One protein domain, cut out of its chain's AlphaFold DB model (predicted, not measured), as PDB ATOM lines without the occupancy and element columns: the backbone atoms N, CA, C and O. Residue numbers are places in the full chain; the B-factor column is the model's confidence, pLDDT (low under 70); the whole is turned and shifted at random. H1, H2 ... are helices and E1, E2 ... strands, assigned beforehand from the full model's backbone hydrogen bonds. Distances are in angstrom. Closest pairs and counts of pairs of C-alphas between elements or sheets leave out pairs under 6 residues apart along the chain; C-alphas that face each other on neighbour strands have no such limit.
ATOM      1  N   LYS A 114     232.684 213.393 203.960       63.53
ATOM      2  CA  LYS A 114     232.883 214.479 204.918       63.53
ATOM      3  C   LYS A 114     232.895 215.804 204.171       63.53
ATOM      4  O   LYS A 114     233.752 216.018 203.317       63.53
ATOM      5  N   THR A 115     231.996 216.709 204.541       61.38
ATOM      6  CA  THR A 115     232.035 218.094 204.068       61.38
ATOM      7  C   THR A 115     232.452 219.029 205.197       61.38
ATOM      8  O   THR A 115     231.985 218.927 206.335       61.38
ATOM      9  N   PHE A 116     233.365 219.934 204.857       55.19
ATOM     10  CA  PHE A 116     233.845 221.009 205.712       55.19
ATOM     11  C   PHE A 116     233.248 222.306 205.179       55.19
ATOM     12  O   PHE A 116     233.400 222.599 203.994       55.19
ATOM     13  N   SER A 117     232.580 223.083 206.022       61.03
ATOM     14  CA  SER A 117     232.328 224.491 205.719       61.03
ATOM     15  C   SER A 117     232.231 225.277 207.023       61.03
ATOM     16  O   SER A 117     231.990 224.718 208.094       61.03
ATOM     17  N   SER A 118     232.576 226.555 206.949       57.34
ATOM     18  CA  SER A 118     232.673 227.459 208.094       57.34
ATOM     19  C   SER A 118     231.560 228.504 208.113       57.34
ATOM     20  O   SER A 118     231.426 229.206 209.110       57.34
ATOM     21  N   ASN A 119     230.755 228.595 207.047       71.19
ATOM     22  CA  ASN A 119     229.799 229.680 206.832       71.19
ATOM     23  C   ASN A 119     228.421 229.092 206.523       71.19
ATOM     24  O   ASN A 119     228.032 228.958 205.364       71.19
ATOM     25  N   PHE A 120     227.699 228.694 207.569       83.00
ATOM     26  CA  PHE A 120     226.367 228.123 207.417       83.00
ATOM     27  C   PHE A 120     225.302 229.060 207.957       83.00
ATOM     28  O   PHE A 120     225.350 229.434 209.124       83.00
ATOM     29  N   SER A 121     224.286 229.333 207.146       91.31
ATOM     30  CA  SER A 121     222.992 229.793 207.639       91.31
ATOM     31  C   SER A 121     222.103 228.600 207.974       91.31
ATOM     32  O   SER A 121     222.318 227.486 207.491       91.31
ATOM     33  N   VAL A 122     221.086 228.820 208.801       93.06
ATOM     34  CA  VAL A 122     220.024 227.834 209.015       93.06
ATOM     35  C   VAL A 122     218.841 228.236 208.152       93.06
ATOM     36  O   VAL A 122     218.415 229.388 208.181       93.06
ATOM     37  N   ILE A 123     218.305 227.294 207.379       95.06
ATOM     38  CA  ILE A 123     217.080 227.504 206.613       95.06
ATOM     39  C   ILE A 123     215.961 226.606 207.126       95.06
ATOM     40  O   ILE A 123     216.186 225.440 207.465       95.06
ATOM     41  N   CYS A 124     214.742 227.142 207.159       94.69
ATOM     42  CA  CYS A 124     213.543 226.370 207.471       94.69
ATOM     43  C   CYS A 124     212.444 226.605 206.437       94.69
ATOM     44  O   CYS A 124     212.293 227.705 205.897       94.69
ATOM     45  N   TYR A 125     211.698 225.548 206.136       94.56
ATOM     46  CA  TYR A 125     210.695 225.558 205.077       94.56
ATOM     47  C   TYR A 125     209.588 226.571 205.372       94.56
ATOM     48  O   TYR A 125     209.055 226.614 206.482       94.56
ATOM     49  N   GLN A 126     209.219 227.356 204.360       93.75
ATOM     50  CA  GLN A 126     208.069 228.251 204.421       93.75
ATOM     51  C   GLN A 126     206.942 227.741 203.526       93.75
ATOM     52  O   GLN A 126     205.815 227.571 203.987       93.75
ATOM     53  N   SER A 127     207.225 227.526 202.240       91.31
ATOM     54  CA  SER A 127     206.212 227.091 201.278       91.31
ATOM     55  C   SER A 127     206.812 226.578 199.971       91.31
ATOM     56  O   SER A 127     207.925 226.935 199.582       91.31
ATOM     57  N   THR A 128     206.030 225.784 199.245       92.19
ATOM     58  CA  THR A 128     206.310 225.390 197.862       92.19
ATOM     59  C   THR A 128     205.535 226.298 196.918       92.19
ATOM     60  O   THR A 128     204.347 226.558 197.117       92.19
ATOM     61  N   LEU A 129     206.215 226.824 195.901       89.00
ATOM     62  CA  LEU A 129     205.600 227.688 194.904       89.00
ATOM     63  C   LEU A 129     204.784 226.847 193.908       89.00
ATOM     64  O   LEU A 129     205.228 225.775 193.503       89.00
ATOM     65  N   PRO A 130     203.624 227.346 193.444       81.31
ATOM     66  CA  PRO A 130     202.703 226.571 192.609       81.31
ATOM     67  C   PRO A 130     203.251 226.272 191.206       81.31
ATOM     68  O   PRO A 130     202.803 225.337 190.551       81.31
ATOM     69  N   LYS A 131     204.209 227.072 190.721       83.62
ATOM     70  CA  LYS A 131     204.812 226.907 189.394       83.62
ATOM     71  C   LYS A 131     206.200 226.286 189.505       83.62
ATOM     72  O   LYS A 131     207.071 226.826 190.191       83.62
ATOM     73  N   ARG A 132     206.415 225.201 188.760       84.69
ATOM     74  CA  ARG A 132     207.736 224.590 188.545       84.69
ATOM     75  C   ARG A 132     208.640 225.495 187.698       84.69
ATOM     76  O   ARG A 132     208.184 226.473 187.100       84.69
ATOM     77  N   SER A 133     209.943 225.216 187.685       82.69
ATOM     78  CA  SER A 133     210.862 225.823 186.714       82.69
ATOM     79  C   SER A 133     210.567 225.328 185.293       82.69
ATOM     80  O   SER A 133     209.840 224.353 185.105       82.69
ATOM     81  N   VAL A 134     211.156 225.993 184.295       77.94
ATOM     82  CA  VAL A 134     211.078 225.570 182.884       77.94
ATOM     83  C   VAL A 134     211.633 224.148 182.698       77.94
ATOM     84  O   VAL A 134     211.132 223.390 181.881       77.94
ATOM     85  N   GLU A 135     212.605 223.762 183.523       81.75
ATOM     86  CA  GLU A 135     213.246 222.439 183.547       81.75
ATOM     87  C   GLU A 135     212.471 221.406 184.392       81.75
ATOM     88  O   GLU A 135     212.933 220.285 184.579       81.75
ATOM     89  N   GLY A 136     211.313 221.773 184.955       84.50
ATOM     90  CA  GLY A 136     210.492 220.892 185.792       84.50
ATOM     91  C   GLY A 136     210.863 220.857 187.281       84.50
ATOM     92  O   GLY A 136     210.182 220.172 188.049       84.50
ATOM     93  N   HIS A 137     211.868 221.625 187.719       88.62
ATOM     94  CA  HIS A 137     212.299 221.691 189.121       88.62
ATOM     95  C   HIS A 137     211.227 222.306 190.036       88.62
ATOM     96  O   HIS A 137     210.546 223.273 189.676       88.62
ATOM     97  N   VAL A 138     211.109 221.771 191.252       87.06
ATOM     98  CA  VAL A 138     210.208 222.269 192.296       87.06
ATOM     99  C   VAL A 138     210.815 223.527 192.911       87.06
ATOM    100  O   VAL A 138     211.932 223.501 193.425       87.06
ATOM    101  N   LYS A 139     210.079 224.641 192.859       91.81
ATOM    102  CA  LYS A 139     210.499 225.916 193.451       91.81
ATOM    103  C   LYS A 139     209.946 226.042 194.862       91.81
ATOM    104  O   LYS A 139     208.752 225.877 195.083       91.81
ATOM    105  N   THR A 140     210.799 226.391 195.808       93.50
ATOM    106  CA  THR A 140     210.468 226.450 197.235       93.50
ATOM    107  C   THR A 140     210.977 227.743 197.849       93.50
ATOM    108  O   THR A 140     211.971 228.312 197.395       93.50
ATOM    109  N   ARG A 141     210.278 228.219 198.875       95.81
ATOM    110  CA  ARG A 141     210.655 229.370 199.687       95.81
ATOM    111  C   ARG A 141     211.026 228.899 201.086       95.81
ATOM    112  O   ARG A 141     210.307 228.104 201.694       95.81
ATOM    113  N   TRP A 142     212.136 229.426 201.582       96.31
ATOM    114  CA  TRP A 142     212.693 229.102 202.887       96.31
ATOM    115  C   TRP A 142     212.983 230.385 203.647       96.31
ATOM    116  O   TRP A 142     213.431 231.361 203.045       96.31
ATOM    117  N   PHE A 143     212.756 230.387 204.956       95.69
ATOM    118  CA  PHE A 143     213.312 231.427 205.814       95.69
ATOM    119  C   PHE A 143     214.819 231.225 205.914       95.69
ATOM    120  O   PHE A 143     215.270 230.093 206.085       95.69
ATOM    121  N   LEU A 144     215.577 232.309 205.786       94.69
ATOM    122  CA  LEU A 144     217.029 232.325 205.898       94.69
ATOM    123  C   LEU A 144     217.403 232.984 207.221       94.69
ATOM    124  O   LEU A 144     217.142 234.168 207.419       94.69
ATOM    125  N   ILE A 145     217.993 232.199 208.117       94.31
ATOM    126  CA  ILE A 145     218.390 232.633 209.451       94.31
ATOM    127  C   ILE A 145     219.912 232.624 209.502       94.31
ATOM    128  O   ILE A 145     220.544 231.565 209.593       94.31
ATOM    129  N   ASP A 146     220.500 233.812 209.418       90.06
ATOM    130  CA  ASP A 146     221.927 233.973 209.652       90.06
ATOM    131  C   ASP A 146     222.224 233.789 211.156       90.06
ATOM    132  O   ASP A 146     221.500 234.334 211.993       90.06
ATOM    133  N   PRO A 147     223.243 232.999 211.536       88.19
ATOM    134  CA  PRO A 147     223.600 232.802 212.936       88.19
ATOM    135  C   PRO A 147     224.003 234.095 213.660       88.19
ATOM    136  O   PRO A 147     223.785 234.200 214.866       88.19
ATOM    137  N   LEU A 148     224.584 235.061 212.943       87.06
ATOM    138  CA  LEU A 148     225.019 236.358 213.460       87.06
ATOM    139  C   LEU A 148     223.924 237.419 213.311       87.06
ATOM    140  O   LEU A 148     223.712 238.209 214.230       87.06
ATOM    141  N   GLU A 149     223.208 237.412 212.184       88.38
ATOM    142  CA  GLU A 149     222.184 238.414 211.850       88.38
ATOM    143  C   GLU A 149     220.839 237.770 211.459       88.38
ATOM    144  O   GLU A 149     220.427 237.784 210.295       88.38
ATOM    145  N   PRO A 150     220.099 237.190 212.418       86.38
ATOM    146  CA  PRO A 150     218.956 236.334 212.108       86.38
ATOM    147  C   PRO A 150     217.727 237.089 211.565       86.38
ATOM    148  O   PRO A 150     216.777 236.464 211.089       86.38
ATOM    149  N   TYR A 151     217.720 238.421 211.638       86.38
ATOM    150  CA  TYR A 151     216.687 239.294 211.088       86.38
ATOM    151  C   TYR A 151     217.281 240.651 210.697       86.38
ATOM    152  O   TYR A 151     218.316 241.064 211.212       86.38
ATOM    153  N   VAL A 152     216.582 241.380 209.825       85.69
ATOM    154  CA  VAL A 152     216.955 242.741 209.415       85.69
ATOM    155  C   VAL A 152     215.907 243.723 209.909       85.69
ATOM    156  O   VAL A 152     214.712 243.456 209.801       85.69
ATOM    157  N   VAL A 153     216.340 244.880 210.405       84.75
ATOM    158  CA  VAL A 153     215.431 245.982 210.735       84.75
ATOM    159  C   VAL A 153     215.185 246.811 209.477       84.75
ATOM    160  O   VAL A 153     216.111 247.409 208.931       84.75
ATOM    161  N   LYS A 154     213.939 246.853 209.007       84.69
ATOM    162  CA  LYS A 154     213.501 247.720 207.905       84.69
ATOM    163  C   LYS A 154     212.342 248.572 208.394       84.69
ATOM    164  O   LYS A 154     211.349 248.034 208.861       84.69
ATOM    165  N   ASN A 155     212.469 249.894 208.299       83.81
ATOM    166  CA  ASN A 155     211.442 250.848 208.740       83.81
ATOM    167  C   ASN A 155     210.992 250.658 210.206       83.81
ATOM    168  O   ASN A 155     209.829 250.861 210.529       83.81
ATOM    169  N   GLY A 156     211.905 250.244 211.093       83.62
ATOM    170  CA  GLY A 156     211.589 249.953 212.498       83.62
ATOM    171  C   GLY A 156     210.942 248.585 212.744       83.62
ATOM    172  O   GLY A 156     210.747 248.217 213.898       83.62
ATOM    173  N   GLU A 157     210.670 247.803 211.694       86.31
ATOM    174  CA  GLU A 157     210.114 246.454 211.792       86.31
ATOM    175  C   GLU A 157     211.182 245.378 211.570       86.31
ATOM    176  O   GLU A 157     212.043 245.472 210.689       86.31
ATOM    177  N   TYR A 158     211.100 244.310 212.359       84.12
ATOM    178  CA  TYR A 158     211.964 243.145 212.226       84.12
ATOM    179  C   TYR A 158     211.462 242.240 211.101       84.12
ATOM    180  O   TYR A 158     210.394 241.639 211.195       84.12
ATOM    181  N   THR A 159     212.246 242.122 210.032       87.75
ATOM    182  CA  THR A 159     211.917 241.305 208.861       87.75
ATOM    183  C   THR A 159     212.840 240.096 208.771       87.75
ATOM    184  O   THR A 159     214.066 240.235 208.751       87.75
ATOM    185  N   LEU A 160     212.250 238.905 208.651       89.81
ATOM    186  CA  LEU A 160     212.991 237.685 208.341       89.81
ATOM    187  C   LEU A 160     213.320 237.624 206.859       89.81
ATOM    188  O   LEU A 160     212.463 237.853 206.001       89.81
ATOM    189  N   GLN A 161     214.568 237.286 206.560       92.75
ATOM    190  CA  GLN A 161     214.980 237.063 205.188       92.75
ATOM    191  C   GLN A 161     214.395 235.748 204.670       92.75
ATOM    192  O   GLN A 161     214.166 234.795 205.418       92.75
ATOM    193  N   THR A 162     214.147 235.696 203.364       93.81
ATOM    194  CA  THR A 162     213.712 234.474 202.689       93.81
ATOM    195  C   THR A 162     214.559 234.238 201.452       93.81
ATOM    196  O   THR A 162     215.018 235.186 200.816       93.81
ATOM    197  N   ILE A 163     214.751 232.969 201.109       95.12
ATOM    198  CA  ILE A 163     215.479 232.531 199.924       95.12
ATOM    199  C   ILE A 163     214.591 231.628 199.066       95.12
ATOM    200  O   ILE A 163     213.771 230.856 199.574       95.12
ATOM    201  N   LEU A 164     214.744 231.750 197.747       95.19
ATOM    202  CA  LEU A 164     214.079 230.906 196.762       95.19
ATOM    203  C   LEU A 164     215.059 229.857 196.248       95.19
ATOM    204  O   LEU A 164     216.107 230.199 195.705       95.19
ATOM    205  N   LEU A 165     214.696 228.587 196.388       94.44
ATOM    206  CA  LEU A 165     215.519 227.450 195.984       94.44
ATOM    207  C   LEU A 165     214.739 226.559 195.017       94.44
ATOM    208  O   LEU A 165     213.518 226.429 195.121       94.44
ATOM    209  N   SER A 166     215.441 225.977 194.047       92.56
ATOM    210  CA  SER A 166     214.862 225.074 193.047       92.56
ATOM    211  C   SER A 166     215.551 223.719 193.123       92.56
ATOM    212  O   SER A 166     216.780 223.672 193.129       92.56
ATOM    213  N   PHE A 167     214.759 222.651 193.171       90.69
ATOM    214  CA  PHE A 167     215.224 221.289 193.431       90.69
ATOM    215  C   PHE A 167     214.633 220.290 192.431       90.69
ATOM    216  O   PHE A 167     213.501 220.471 191.971       90.69
ATOM    217  N   SER A 168     215.363 219.215 192.120       87.81
ATOM    218  CA  SER A 168     214.738 218.017 191.533       87.81
ATOM    219  C   SER A 168     213.772 217.363 192.527       87.81
ATOM    220  O   SER A 168     213.784 217.698 193.710       87.81
ATOM    221  N   GLU A 169     212.926 216.434 192.079       84.19
ATOM    222  CA  GLU A 169     211.994 215.721 192.972       84.19
ATOM    223  C   GLU A 169     212.720 215.021 194.125       84.19
ATOM    224  O   GLU A 169     212.311 215.106 195.280       84.19
ATOM    225  N   GLU A 170     213.852 214.383 193.829       83.50
ATOM    226  CA  GLU A 170     214.641 213.662 194.827       83.50
ATOM    227  C   GLU A 170     215.284 214.616 195.841       83.50
ATOM    228  O   GLU A 170     215.320 214.335 197.038       83.50
ATOM    229  N   GLU A 171     215.784 215.757 195.364       88.94
ATOM    230  CA  GLU A 171     216.348 216.813 196.207       88.94
ATOM    231  C   GLU A 171     215.267 217.456 197.083       88.94
ATOM    232  O   GLU A 171     215.481 217.675 198.274       88.94
ATOM    233  N   TYR A 172     214.087 217.706 196.513       89.44
ATOM    234  CA  TYR A 172     212.938 218.267 197.210       89.44
ATOM    235  C   TYR A 172     212.441 217.336 198.319       89.44
ATOM    236  O   TYR A 172     212.284 217.776 199.459       89.44
ATOM    237  N   ALA A 173     212.285 216.041 198.027       85.44
ATOM    238  CA  ALA A 173     211.910 215.039 199.023       85.44
ATOM    239  C   ALA A 173     212.922 214.977 200.180       85.44
ATOM    240  O   ALA A 173     212.535 214.926 201.346       85.44
ATOM    241  N   ALA A 174     214.222 215.051 199.878       85.88
ATOM    242  CA  ALA A 174     215.263 215.069 200.902       85.88
ATOM    243  C   ALA A 174     215.232 216.344 201.769       85.88
ATOM    244  O   ALA A 174     215.485 216.275 202.969       85.88
ATOM    245  N   MET A 175     214.910 217.500 201.181       89.75
ATOM    246  CA  MET A 175     214.767 218.768 201.905       89.75
ATOM    247  C   MET A 175     213.540 218.792 202.827       89.75
ATOM    248  O   MET A 175     213.572 219.427 203.883       89.75
ATOM    249  N   LEU A 176     212.460 218.107 202.444       89.00
ATOM    250  CA  LEU A 176     211.217 218.082 203.211       89.00
ATOM    251  C   LEU A 176     211.213 217.121 204.402       89.00
ATOM    252  O   LEU A 176     210.323 217.262 205.232       89.00
ATOM    253  N   GLU A 177     212.187 216.213 204.526       85.94
ATOM    254  CA  GLU A 177     212.203 215.198 205.592       85.94
ATOM    255  C   GLU A 177     212.013 215.824 206.984       85.94
ATOM    256  O   GLU A 177     211.083 215.465 207.697       85.94
ATOM    257  N   THR A 178     212.845 216.802 207.350       86.25
ATOM    258  CA  THR A 178     212.691 217.566 208.607       86.25
ATOM    259  C   THR A 178     212.305 219.019 208.381       86.25
ATOM    260  O   THR A 178     212.090 219.751 209.346       86.25
ATOM    261  N   LYS A 179     212.260 219.467 207.117       92.62
ATOM    262  CA  LYS A 179     212.002 220.865 206.740       92.62
ATOM    263  C   LYS A 179     213.009 221.864 207.343       92.62
ATOM    264  O   LYS A 179     212.739 223.067 207.386       92.62
ATOM    265  N   LEU A 180     214.174 221.371 207.772       93.00
ATOM    266  CA  LEU A 180     215.291 222.123 208.340       93.00
ATOM    267  C   LEU A 180     216.590 221.740 207.626       93.00
ATOM    268  O   LEU A 180     216.860 220.562 207.384       93.00
ATOM    269  N   ALA A 181     217.429 222.727 207.326       93.94
ATOM    270  CA  ALA A 181     218.733 222.488 206.721       93.94
ATOM    271  C   ALA A 181     219.768 223.526 207.160       93.94
ATOM    272  O   ALA A 181     219.426 224.660 207.497       93.94
ATOM    273  N   PHE A 182     221.044 223.148 207.094       92.62
ATOM    274  CA  PHE A 182     222.115 224.134 206.988       92.62
ATOM    275  C   PHE A 182     222.280 224.527 205.521       92.62
ATOM    276  O   PHE A 182     222.183 223.684 204.630       92.62
ATOM    277  N   TYR A 183     222.533 225.801 205.269       92.69
ATOM    278  CA  TYR A 183     222.729 226.347 203.938       92.69
ATOM    279  C   TYR A 183     224.087 227.028 203.872       92.69
ATOM    280  O   TYR A 183     224.368 227.936 204.651       92.69
ATOM    281  N   ASP A 184     224.933 226.568 202.959       89.44
ATOM    282  CA  ASP A 184     226.186 227.243 202.654       89.44
ATOM    283  C   ASP A 184     225.898 228.352 201.642       89.44
ATOM    284  O   ASP A 184     225.617 228.092 200.470       89.44
ATOM    285  N   THR A 185     225.941 229.593 202.118       84.25
ATOM    286  CA  THR A 185     225.620 230.785 201.325       84.25
ATOM    287  C   THR A 185     226.648 231.067 200.232       84.25
ATOM    288  O   THR A 185     226.319 231.748 199.264       84.25
ATOM    289  N   VAL A 186     227.866 230.524 200.342       85.69
ATOM    290  CA  VAL A 186     228.935 230.707 199.354       85.69
ATOM    291  C   VAL A 186     228.795 229.694 198.223       85.69
ATOM    292  O   VAL A 186     228.823 230.060 197.051       85.69
ATOM    293  N   SER A 187     228.641 228.411 198.562       84.56
ATOM    294  CA  SER A 187     228.556 227.337 197.560       84.56
ATOM    295  C   SER A 187     227.133 227.072 197.055       84.56
ATOM    296  O   SER A 187     226.945 226.384 196.050       84.56
ATOM    297  N   GLY A 188     226.117 227.603 197.739       87.62
ATOM    298  CA  GLY A 188     224.707 227.373 197.433       87.62
ATOM    299  C   GLY A 188     224.239 225.943 197.722       87.62
ATOM    300  O   GLY A 188     223.203 225.523 197.200       87.62
ATOM    301  N   ILE A 189     225.002 225.182 198.513       90.00
ATOM    302  CA  ILE A 189     224.707 223.789 198.858       90.00
ATOM    303  C   ILE A 189     223.788 223.743 200.080       90.00
ATOM    304  O   ILE A 189     224.019 224.410 201.090       90.00
ATOM    305  N   CYS A 190     222.753 222.909 199.994       91.94
ATOM    306  CA  CYS A 190     221.821 222.645 201.081       91.94
ATOM    307  C   CYS A 190     222.172 221.331 201.781       91.94
ATOM    308  O   CYS A 190     222.328 220.290 201.141       91.94
ATOM    309  N   TYR A 191     222.220 221.367 203.105       91.88
ATOM    310  CA  TYR A 191     222.488 220.222 203.962       91.88
ATOM    311  C   TYR A 191     221.262 219.937 204.842       91.88
ATOM    312  O   TYR A 191     221.227 220.358 206.006       91.88
ATOM    313  N   PRO A 192     220.210 219.290 204.302       91.62
ATOM    314  CA  PRO A 192     219.004 219.006 205.067       91.62
ATOM    315  C   PRO A 192     219.285 218.029 206.194       91.62
ATOM    316  O   PRO A 192     220.048 217.072 206.038       91.62
ATOM    317  N   MET A 193     218.665 218.274 207.343       88.31
ATOM    318  CA  MET A 193     218.769 217.370 208.476       88.31
ATOM    319  C   MET A 193     217.861 216.174 208.236       88.31
ATOM    320  O   MET A 193     216.691 216.332 207.895       88.31
ATOM    321  N   LYS A 194     218.381 214.972 208.450       84.12
ATOM    322  CA  LYS A 194     217.539 213.784 208.565       84.12
ATOM    323  C   LYS A 194     217.038 213.612 209.991       84.12
ATOM    324  O   LYS A 194     217.725 214.028 210.927       84.12
ATOM    325  N   TYR A 195     215.916 212.920 210.189       80.12
ATOM    326  CA  TYR A 195     215.411 212.621 211.541       80.12
ATOM    327  C   TYR A 195     216.457 211.910 212.412       80.12
ATOM    328  O   TYR A 195     216.602 212.175 213.604       80.12
ATOM    329  N   GLU A 196     217.248 211.034 211.797       74.00
ATOM    330  CA  GLU A 196     218.352 210.309 212.437       74.00
ATOM    331  C   GLU A 196     219.527 211.200 212.874       74.00
ATOM    332  O   GLU A 196     220.257 210.830 213.796       74.00
ATOM    333  N   ALA A 197     219.712 212.359 212.237       77.56
ATOM    334  CA  ALA A 197     220.783 213.287 212.570       77.56
ATOM    335  C   ALA A 197     220.417 214.142 213.784       77.56
ATOM    336  O   ALA A 197     221.317 214.541 214.531       77.56
ATOM    337  N   LEU A 198     219.119 214.367 214.034       81.62
ATOM    338  CA  LEU A 198     218.621 215.250 215.094       81.62
ATOM    339  C   LEU A 198     219.219 214.952 216.473       81.62
ATOM    340  O   LEU A 198     219.664 215.900 217.110       81.62
ATOM    341  N   PRO A 199     219.349 213.695 216.951       74.88
ATOM    342  CA  PRO A 199     219.970 213.428 218.250       74.88
ATOM    343  C   PRO A 199     221.441 213.857 218.321       74.88
ATOM    344  O   PRO A 199     221.922 214.264 219.380       74.88
ATOM    345  N   THR A 200     222.173 213.759 217.207       74.94
ATOM    346  CA  THR A 200     223.580 214.184 217.148       74.94
ATOM    347  C   THR A 200     223.684 215.703 217.072       74.94
ATOM    348  O   THR A 200     224.491 216.284 217.795       74.94
ATOM    349  N   VAL A 201     222.803 216.344 216.297       80.31
ATOM    350  CA  VAL A 201     222.675 217.806 216.204       80.31
ATOM    351  C   VAL A 201     222.314 218.400 217.561       80.31
ATOM    352  O   VAL A 201     223.037 219.250 218.074       80.31
ATOM    353  N   ALA A 202     221.277 217.861 218.197       79.75
ATOM    354  CA  ALA A 202     220.827 218.196 219.541       79.75
ATOM    355  C   ALA A 202     221.950 218.171 220.565       79.75
ATOM    356  O   ALA A 202     222.133 219.129 221.309       79.75
ATOM    357  N   ARG A 203     222.711 217.075 220.596       76.94
ATOM    358  CA  ARG A 203     223.796 216.891 221.559       76.94
ATOM    359  C   ARG A 203     224.975 217.812 221.276       76.94
ATOM    360  O   ARG A 203     225.587 218.317 222.208       76.94
ATOM    361  N   PHE A 204     225.312 218.011 220.006       77.38
ATOM    362  CA  PHE A 204     226.451 218.835 219.619       77.38
ATOM    363  C   PHE A 204     226.201 220.318 219.893       77.38
ATOM    364  O   PHE A 204     227.076 221.009 220.416       77.38
ATOM    365  N   ILE A 205     225.004 220.795 219.555       79.38
ATOM    366  CA  ILE A 205     224.602 222.200 219.650       79.38
ATOM    367  C   ILE A 205     224.038 222.539 221.041       79.38
ATOM    368  O   ILE A 205     224.027 223.706 221.423       79.38
ATOM    369  N   ASP A 206     223.680 221.521 221.828       76.38
ATOM    370  CA  ASP A 206     222.956 221.634 223.099       76.38
ATOM    371  C   ASP A 206     221.550 222.237 222.914       76.38
ATOM    372  O   ASP A 206     221.172 223.246 223.504       76.38
ATOM    373  N   CYS A 207     220.777 221.624 222.011       75.50
ATOM    374  CA  CYS A 207     219.435 222.066 221.627       75.50
ATOM    375  C   CYS A 207     218.403 220.925 221.617       75.50
ATOM    376  O   CYS A 207     217.471 220.916 220.819       75.50
ATOM    377  N   SER A 208     218.526 219.950 222.521       73.81
ATOM    378  CA  SER A 208     217.627 218.777 222.572       73.81
ATOM    379  C   SER A 208     216.139 219.121 222.720       73.81
ATOM    380  O   SER A 208     215.281 218.337 222.321       73.81
ATOM    381  N   THR A 209     215.815 220.284 223.288       71.00
ATOM    382  CA  THR A 209     214.441 220.794 223.393       71.00
ATOM    383  C   THR A 209     213.884 221.300 222.062       71.00
ATOM    384  O   THR A 209     212.674 221.225 221.871       71.00
ATOM    385  N   ALA A 210     214.742 221.743 221.133       70.12
ATOM    386  CA  ALA A 210     214.354 222.267 219.822       70.12
ATOM    387  C   ALA A 210     213.555 221.244 219.007       70.12
ATOM    388  O   ALA A 210     212.627 221.593 218.294       70.12
ATOM    389  N   PHE A 211     213.902 219.966 219.129       72.31
ATOM    390  CA  PHE A 211     213.376 218.930 218.243       72.31
ATOM    391  C   PHE A 211     212.106 218.244 218.754       72.31
ATOM    392  O   PHE A 211     211.602 217.347 218.090       72.31
ATOM    393  N   LYS A 212     211.583 218.638 219.926       69.62
ATOM    394  CA  LYS A 212     210.392 218.002 220.516       69.62
ATOM    395  C   LYS A 212     209.078 218.417 219.843       69.62
ATOM    396  O   LYS A 212     208.173 217.597 219.792       69.62
ATOM    397  N   ASN A 213     209.005 219.644 219.316       65.62
ATOM    398  CA  ASN A 213     207.777 220.255 218.785       65.62
ATOM    399  C   ASN A 213     207.973 220.802 217.354       65.62
ATOM    400  O   ASN A 213     207.442 221.858 217.011       65.62
ATOM    401  N   MET A 214     208.791 220.143 216.523       72.00
ATOM    402  CA  MET A 214     209.051 220.630 215.155       72.00
ATOM    403  C   MET A 214     207.789 220.685 214.288       72.00
ATOM    404  O   MET A 214     207.721 221.512 213.382       72.00
ATOM    405  N   ASP A 215     206.802 219.841 214.591       67.62
ATOM    406  CA  ASP A 215     205.539 219.772 213.857       67.62
ATOM    407  C   ASP A 215     204.660 221.014 214.087       67.62
ATOM    408  O   ASP A 215     203.878 221.380 213.211       67.62
ATOM    409  N   ASP A 216     204.833 221.704 215.222       68.19
ATOM    410  CA  ASP A 216     204.032 222.877 215.592       68.19
ATOM    411  C   ASP A 216     204.611 224.185 215.025       68.19
ATOM    412  O   ASP A 216     203.877 225.067 214.575       68.19
ATOM    413  N   CYS A 217     205.939 224.353 215.066       80.88
ATOM    414  CA  CYS A 217     206.610 225.564 214.590       80.88
ATOM    415  C   CYS A 217     208.074 225.293 214.221       80.88
ATOM    416  O   CYS A 217     208.898 225.035 215.095       80.88
ATOM    417  N   LEU A 218     208.428 225.438 212.938       87.56
ATOM    418  CA  LEU A 218     209.798 225.220 212.440       87.56
ATOM    419  C   LEU A 218     210.759 226.385 212.715       87.56
ATOM    420  O   LEU A 218     211.969 226.176 212.803       87.56
ATOM    421  N   LEU A 219     210.236 227.605 212.872       89.50
ATOM    422  CA  LEU A 219     211.059 228.793 213.114       89.50
ATOM    423  C   LEU A 219     211.779 228.713 214.465       89.50
ATOM    424  O   LEU A 219     212.979 228.963 214.524       89.50
ATOM    425  N   GLY A 220     211.089 228.315 215.539       88.31
ATOM    426  CA  GLY A 220     211.685 228.193 216.877       88.31
ATOM    427  C   GLY A 220     212.943 227.306 216.911       88.31
ATOM    428  O   GLY A 220     214.003 227.773 217.338       88.31
ATOM    429  N   PRO A 221     212.872 226.055 216.415       88.75
ATOM    430  CA  PRO A 221     214.031 225.184 216.262       88.75
ATOM    431  C   PRO A 221     215.134 225.811 215.405       88.75
ATOM    432  O   PRO A 221     216.300 225.761 215.791       88.75
ATOM    433  N   ALA A 222     214.784 226.442 214.281       91.44
ATOM    434  CA  ALA A 222     215.753 227.041 213.369       91.44
ATOM    435  C   ALA A 222     216.545 228.194 214.023       91.44
ATOM    436  O   ALA A 222     217.775 228.210 213.954       91.44
ATOM    437  N   PHE A 223     215.873 229.088 214.756       90.31
ATOM    438  CA  PHE A 223     216.516 230.142 215.553       90.31
ATOM    439  C   PHE A 223     217.407 229.588 216.664       90.31
ATOM    440  O   PHE A 223     218.511 230.086 216.906       90.31
ATOM    441  N   LEU A 224     216.945 228.550 217.364       88.81
ATOM    442  CA  LEU A 224     217.720 227.947 218.443       88.81
ATOM    443  C   LEU A 224     218.990 227.269 217.906       88.81
ATOM    444  O   LEU A 224     220.048 227.381 218.518       88.81
ATOM    445  N   ILE A 225     218.916 226.617 216.744       89.75
ATOM    446  CA  ILE A 225     220.092 226.055 216.068       89.75
ATOM    447  C   ILE A 225     221.046 227.179 215.647       89.75
ATOM    448  O   ILE A 225     222.232 227.103 215.964       89.75
ATOM    449  N   ALA A 226     220.535 228.230 214.995       89.88
ATOM    450  CA  ALA A 226     221.333 229.358 214.514       89.88
ATOM    451  C   ALA A 226     222.068 230.073 215.663       89.88
ATOM    452  O   ALA A 226     223.285 230.218 215.626       89.88
ATOM    453  N   SER A 227     221.375 230.411 216.752       87.69
ATOM    454  CA  SER A 227     221.985 231.090 217.910       87.69
ATOM    455  C   SER A 227     223.063 230.261 218.621       87.69
ATOM    456  O   SER A 227     223.992 230.799 219.227       87.69
ATOM    457  N   ARG A 228     222.956 228.930 218.574       86.94
ATOM    458  CA  ARG A 228     223.877 228.027 219.273       86.94
ATOM    459  C   ARG A 228     225.052 227.591 218.405       86.94
ATOM    460  O   ARG A 228     226.127 227.343 218.956       86.94
ATOM    461  N   ILE A 229     224.879 227.506 217.082       85.62
ATOM    462  CA  ILE A 229     225.944 227.070 216.170       85.62
ATOM    463  C   ILE A 229     227.085 228.091 216.080       85.62
ATOM    464  O   ILE A 229     228.233 227.667 215.984       85.62
ATOM    465  N   VAL A 230     226.804 229.396 216.238       83.00
ATOM    466  CA  VAL A 230     227.825 230.473 216.302       83.00
ATOM    467  C   VAL A 230     228.940 230.150 217.294       83.00
ATOM    468  O   VAL A 230     230.112 230.419 217.051       83.00
ATOM    469  N   ASN A 231     228.582 229.528 218.417       79.81
ATOM    470  CA  ASN A 231     229.509 229.250 219.509       79.81
ATOM    471  C   ASN A 231     230.319 227.958 219.309       79.81
ATOM    472  O   ASN A 231     231.115 227.582 220.175       79.81
ATOM    473  N   LYS A 232     230.115 227.231 218.204       79.56
ATOM    474  CA  LYS A 232     230.786 225.955 217.935       79.56
ATOM    475  C   LYS A 232     231.956 226.168 216.982       79.56
ATOM    476  O   LYS A 232     231.789 226.492 215.814       79.56
ATOM    477  N   LYS A 233     233.167 225.921 217.487       68.25
ATOM    478  CA  LYS A 233     234.387 225.896 216.671       68.25
ATOM    479  C   LYS A 233     234.415 224.617 215.826       68.25
ATOM    480  O   LYS A 233     234.227 223.531 216.374       68.25
ATOM    481  N   GLU A 234     234.693 224.755 214.530       74.06
ATOM    482  CA  GLU A 234     234.880 223.653 213.569       74.06
ATOM    483  C   GLU A 234     233.686 222.687 213.474       74.06
ATOM    484  O   GLU A 234     233.728 221.542 213.939       74.06
ATOM    485  N   VAL A 235     232.615 223.151 212.832       77.00
ATOM    486  CA  VAL A 235     231.435 222.342 212.519       77.00
ATOM    487  C   VAL A 235     231.661 221.584 211.218       77.00
ATOM    488  O   VAL A 235     231.997 222.172 210.199       77.00
ATOM    489  N   ASN A 236     231.455 220.270 211.240       79.19
ATOM    490  CA  ASN A 236     231.527 219.435 210.048       79.19
ATOM    491  C   ASN A 236     230.300 218.535 209.951       79.19
ATOM    492  O   ASN A 236     229.689 218.195 210.969       79.19
ATOM    493  N   PHE A 237     229.994 218.088 208.736       80.88
ATOM    494  CA  PHE A 237     228.895 217.162 208.490       80.88
ATOM    495  C   PHE A 237     229.405 215.840 207.924       80.88
ATOM    496  O   PHE A 237     230.284 215.801 207.061       80.88
ATOM    497  N   LEU A 238     228.819 214.753 208.422       78.44
ATOM    498  CA  LEU A 238     228.780 213.482 207.714       78.44
ATOM    499  C   LEU A 238     227.529 213.504 206.852       78.44
ATOM    500  O   LEU A 238     226.424 213.624 207.387       78.44
ATOM    501  N   VAL A 239     227.706 213.423 205.537       80.75
ATOM    502  CA  VAL A 239     226.607 213.531 204.578       80.75
ATOM    503  C   VAL A 239     226.403 212.231 203.814       80.75
ATOM    504  O   VAL A 239     227.318 211.425 203.643       80.75
ATOM    505  N   GLN A 240     225.173 212.042 203.350       76.19
ATOM    506  CA  GLN A 240     224.809 210.986 202.419       76.19
ATOM    507  C   GLN A 240     224.722 211.550 201.003       76.19
ATOM    508  O   GLN A 240     224.033 212.544 200.781       76.19
ATOM    509  N   GLU A 241     225.352 210.886 200.036       72.88
ATOM    510  CA  GLU A 241     225.150 211.219 198.625       72.88
ATOM    511  C   GLU A 241     223.749 210.804 198.146       72.88
ATOM    512  O   GLU A 241     223.253 209.714 198.457       72.88
ATOM    513  N   LEU A 242     223.110 211.684 197.373       73.31
ATOM    514  CA  LEU A 242     221.896 211.368 196.622       73.31
ATOM    515  C   LEU A 242     222.257 210.699 195.279       73.31
ATOM    516  O   LEU A 242     223.347 210.937 194.748       73.31
ATOM    517  N   PRO A 243     221.354 209.894 194.682       65.50
ATOM    518  CA  PRO A 243     221.539 209.380 193.325       65.50
ATOM    519  C   PRO A 243     221.852 210.516 192.333       65.50
ATOM    520  O   PRO A 243     221.140 211.519 192.283       65.50
ATOM    521  N   GLY A 244     222.938 210.374 191.565       61.59
ATOM    522  CA  GLY A 244     223.507 211.449 190.729       61.59
ATOM    523  C   GLY A 244     224.789 212.087 191.293       61.59
ATOM    524  O   GLY A 244     225.430 212.887 190.607       61.59
ATOM    525  N   GLY A 245     225.199 211.697 192.506       65.81
ATOM    526  CA  GLY A 245     226.502 212.011 193.094       65.81
ATOM    527  C   GLY A 245     226.721 213.503 193.361       65.81
ATOM    528  O   GLY A 245     225.785 214.264 193.607       65.81
ATOM    529  N   LYS A 246     227.984 213.938 193.277       64.12
ATOM    530  CA  LYS A 246     228.455 215.297 193.626       64.12
ATOM    531  C   LYS A 246     227.852 216.446 192.818       64.12
ATOM    532  O   LYS A 246     228.025 217.599 193.205       64.12
ATOM    533  N   SER A 247     227.169 216.141 191.713       69.56
ATOM    534  CA  SER A 247     226.489 217.130 190.870       69.56
ATOM    535  C   SER A 247     225.252 217.747 191.540       69.56
ATOM    536  O   SER A 247     224.803 218.818 191.134       69.56
ATOM    537  N   LYS A 248     224.713 217.094 192.579       80.19
ATOM    538  CA  LYS A 248     223.531 217.541 193.322       80.19
ATOM    539  C   LYS A 248     223.864 218.649 194.322       80.19
ATOM    540  O   LYS A 248     224.916 218.641 194.969       80.19
ATOM    541  N   LYS A 249     222.927 219.589 194.486       85.81
ATOM    542  CA  LYS A 249     223.051 220.723 195.421       85.81
ATOM    543  C   LYS A 249     222.553 220.385 196.823       85.81
ATOM    544  O   LYS A 249     222.774 221.163 197.746       85.81
ATOM    545  N   VAL A 250     221.904 219.233 196.993       88.62
ATOM    546  CA  VAL A 250     221.382 218.758 198.276       88.62
ATOM    547  C   VAL A 250     222.215 217.589 198.796       88.62
ATOM    548  O   VAL A 250     222.394 216.585 198.110       88.62
ATOM    549  N   ARG A 251     222.714 217.719 200.030       88.62
ATOM    550  CA  ARG A 251     223.582 216.743 200.705       88.62
ATOM    551  C   ARG A 251     223.058 216.448 202.113       88.62
ATOM    552  O   ARG A 251     223.462 217.117 203.066       88.62
ATOM    553  N   PRO A 252     222.133 215.487 202.267       86.44
ATOM    554  CA  PRO A 252     221.507 215.207 203.553       86.44
ATOM    555  C   PRO A 252     222.504 214.843 204.654       86.44
ATOM    556  O   PRO A 252     223.381 214.000 204.457       86.44
ATOM    557  N   ILE A 253     222.334 215.446 205.827       84.19
ATOM    558  CA  ILE A 253     223.186 215.240 206.998       84.19
ATOM    559  C   ILE A 253     222.768 213.956 207.713       84.19
ATOM    560  O   ILE A 253     221.608 213.788 208.085       84.19
ATOM    561  N   LEU A 254     223.746 213.087 207.958       76.44
ATOM    562  CA  LEU A 254     223.649 211.910 208.825       76.44
ATOM    563  C   LEU A 254     224.085 212.235 210.254       76.44
ATOM    564  O   LEU A 254     223.525 211.726 211.224       76.44
ATOM    565  N   SER A 255     225.105 213.084 210.396       77.50
ATOM    566  CA  SER A 255     225.618 213.496 211.697       77.50
ATOM    567  C   SER A 255     226.358 214.823 211.620       77.50
ATOM    568  O   SER A 255     227.008 215.122 210.618       77.50
ATOM    569  N   ILE A 256     226.307 215.587 212.709       78.94
ATOM    570  CA  ILE A 256     227.189 216.732 212.933       78.94
ATOM    571  C   ILE A 256     228.385 216.290 213.775       78.94
ATOM    572  O   ILE A 256     228.241 215.545 214.749       78.94
ATOM    573  N   VAL A 257     229.577 216.738 213.397       76.38
ATOM    574  CA  VAL A 257     230.819 216.318 214.040       76.38
ATOM    575  C   VAL A 257     231.742 217.507 214.270       76.38
ATOM    576  O   VAL A 257     231.869 218.393 213.428       76.38
ATOM    577  N   GLY A 258     232.391 217.528 215.434       73.31
ATOM    578  CA  GLY A 258     233.358 218.565 215.801       73.31
ATOM    579  C   GLY A 258     234.807 218.115 215.658       73.31
ATOM    580  O   GLY A 258     235.099 217.004 215.213       73.31
TER     581      GLY A 258
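This is residues 114 to 258 of the 450 residues of an uncharacterized protein of Eubacterium sp. An3 (UniProt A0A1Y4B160). A strongly twisted five-stranded sheet, curled like part of a barrel, makes the core, with H3 over one face along E2 and H1 over the opposite face, near both edge strands E6 and E8. Past the E8 edge sits a small sheet of E1, E9 and E10 with H2 packed on it, and at the far end of E6 the small hairpin E4 and E5 sticks out from the body. The printed part has 145 residues, with three named helices and ten named strands in the order E1 E2 E3 E4 E5 E6 H1 E7 E8 H2 H3 E9 E10. The sheets, in the orders E6 E3 E2 E7 E8, E1 E9 E10 and E4 E5, are antiparallel throughout, and the class is mixed, helices and strands. The whole is compact, with a radius of gyration of the C-alphas of 14.7 A and spans of 42 by 40 by 29 A.

The largest sheet runs E6, residues 161 to 167, E3, residues 138 to 145, E2, residues 120 to 128, E7, residues 180 to 184, and E8, residues 190 to 192. From edge to edge its strands' lines turn by 88 degrees and the way across it turns by 101 degrees; E2 bends by 53 degrees at residue 125. N 140 and O 165 are 2.8 A apart between E6 and E3, N 143 and O 124 are 2.9 A apart in the hairpin E2 and E3, N 183 and O 121 are 2.8 A apart between E2 and E7, and N 191 and O 182 are 2.8 A apart in the hairpin E7 and E8, each within hydrogen-bond range. H3, residues 219 to 229, is on this sheet over E2 at a height of 8.8 A, along the strands at 4 degrees to E2 on the local plane; the closest C-alphas, of Val 122 and Ala 226, are 5.9 A apart. H1, residues 169 to 176, is on the opposite face, over E6 at a height of 7.1 A and along the strands at 16 degrees to E6 on the local plane, which gives three layers, helices on both faces of a sheet. The closest C-alphas of H1 and E8, Met 175 and Pro 192, are 5.3 A apart. The second sheet runs E1, residues 114 to 116, E9, residues 236 to 239, and E10, residues 253 to 257; the closest C-alphas of E8 and E10, those of Tyr 191 and Ile 253, are 5.9 A apart. N 115 and O 237 are 3.2 A apart between E1 and E9, and N 257 and O 236 are 2.8 A apart in the hairpin E9 and E10. H2, residues 198 to 205, is on this sheet at a height of 6.8 A, and the C-alphas of Val 201 and Ile 256 come closest, 5.7 A apart. H2 and H3 only just touch, with 3 pairs of C-alphas within 8 A, the closest Ile 205 and Arg 228 at 5.9 A, at a steep tilt of 45 degrees, the same way. E4, residues 152 to 154, and E5, residues 157 to 159, form a hairpin with N 159 and O 152 2.8 A apart; E5 runs on into E6 at 18 degrees, and E4 and H3 are apart. In H1, H2 and H3 every O i to N i+4 pair is within hydrogen-bond range.

E1 begins at C-alpha 114, (232.883, 214.479, 204.918), and measures 6.6 A. E2 measures 22.4 A, E3 21.6 A and E6 19.7 A; E7 measures 13.3 A, E10 10.4 A and E9 9.4 A. E4 and E5 measure 6.2 A each and E8 6.1 A. H3 measures 15.3 A from C-alpha 219 at (211.059, 228.793, 213.114), H1 10.5 A and H2 10.2 A. E10 ends at C-alpha 257, (230.819, 216.318, 214.040).

The two C-alphas farthest apart, of Gly 156 and Pro 243, are 46.0 A apart. The printed part has no cut; the links H2 to H3 and E9 to E10 are long, 13 residues each. The mean pLDDT of the printed part is 83.1, and it is under 70 at residues 114 to 118, 212 to 213, 215 to 216, 233 and 243 to 247.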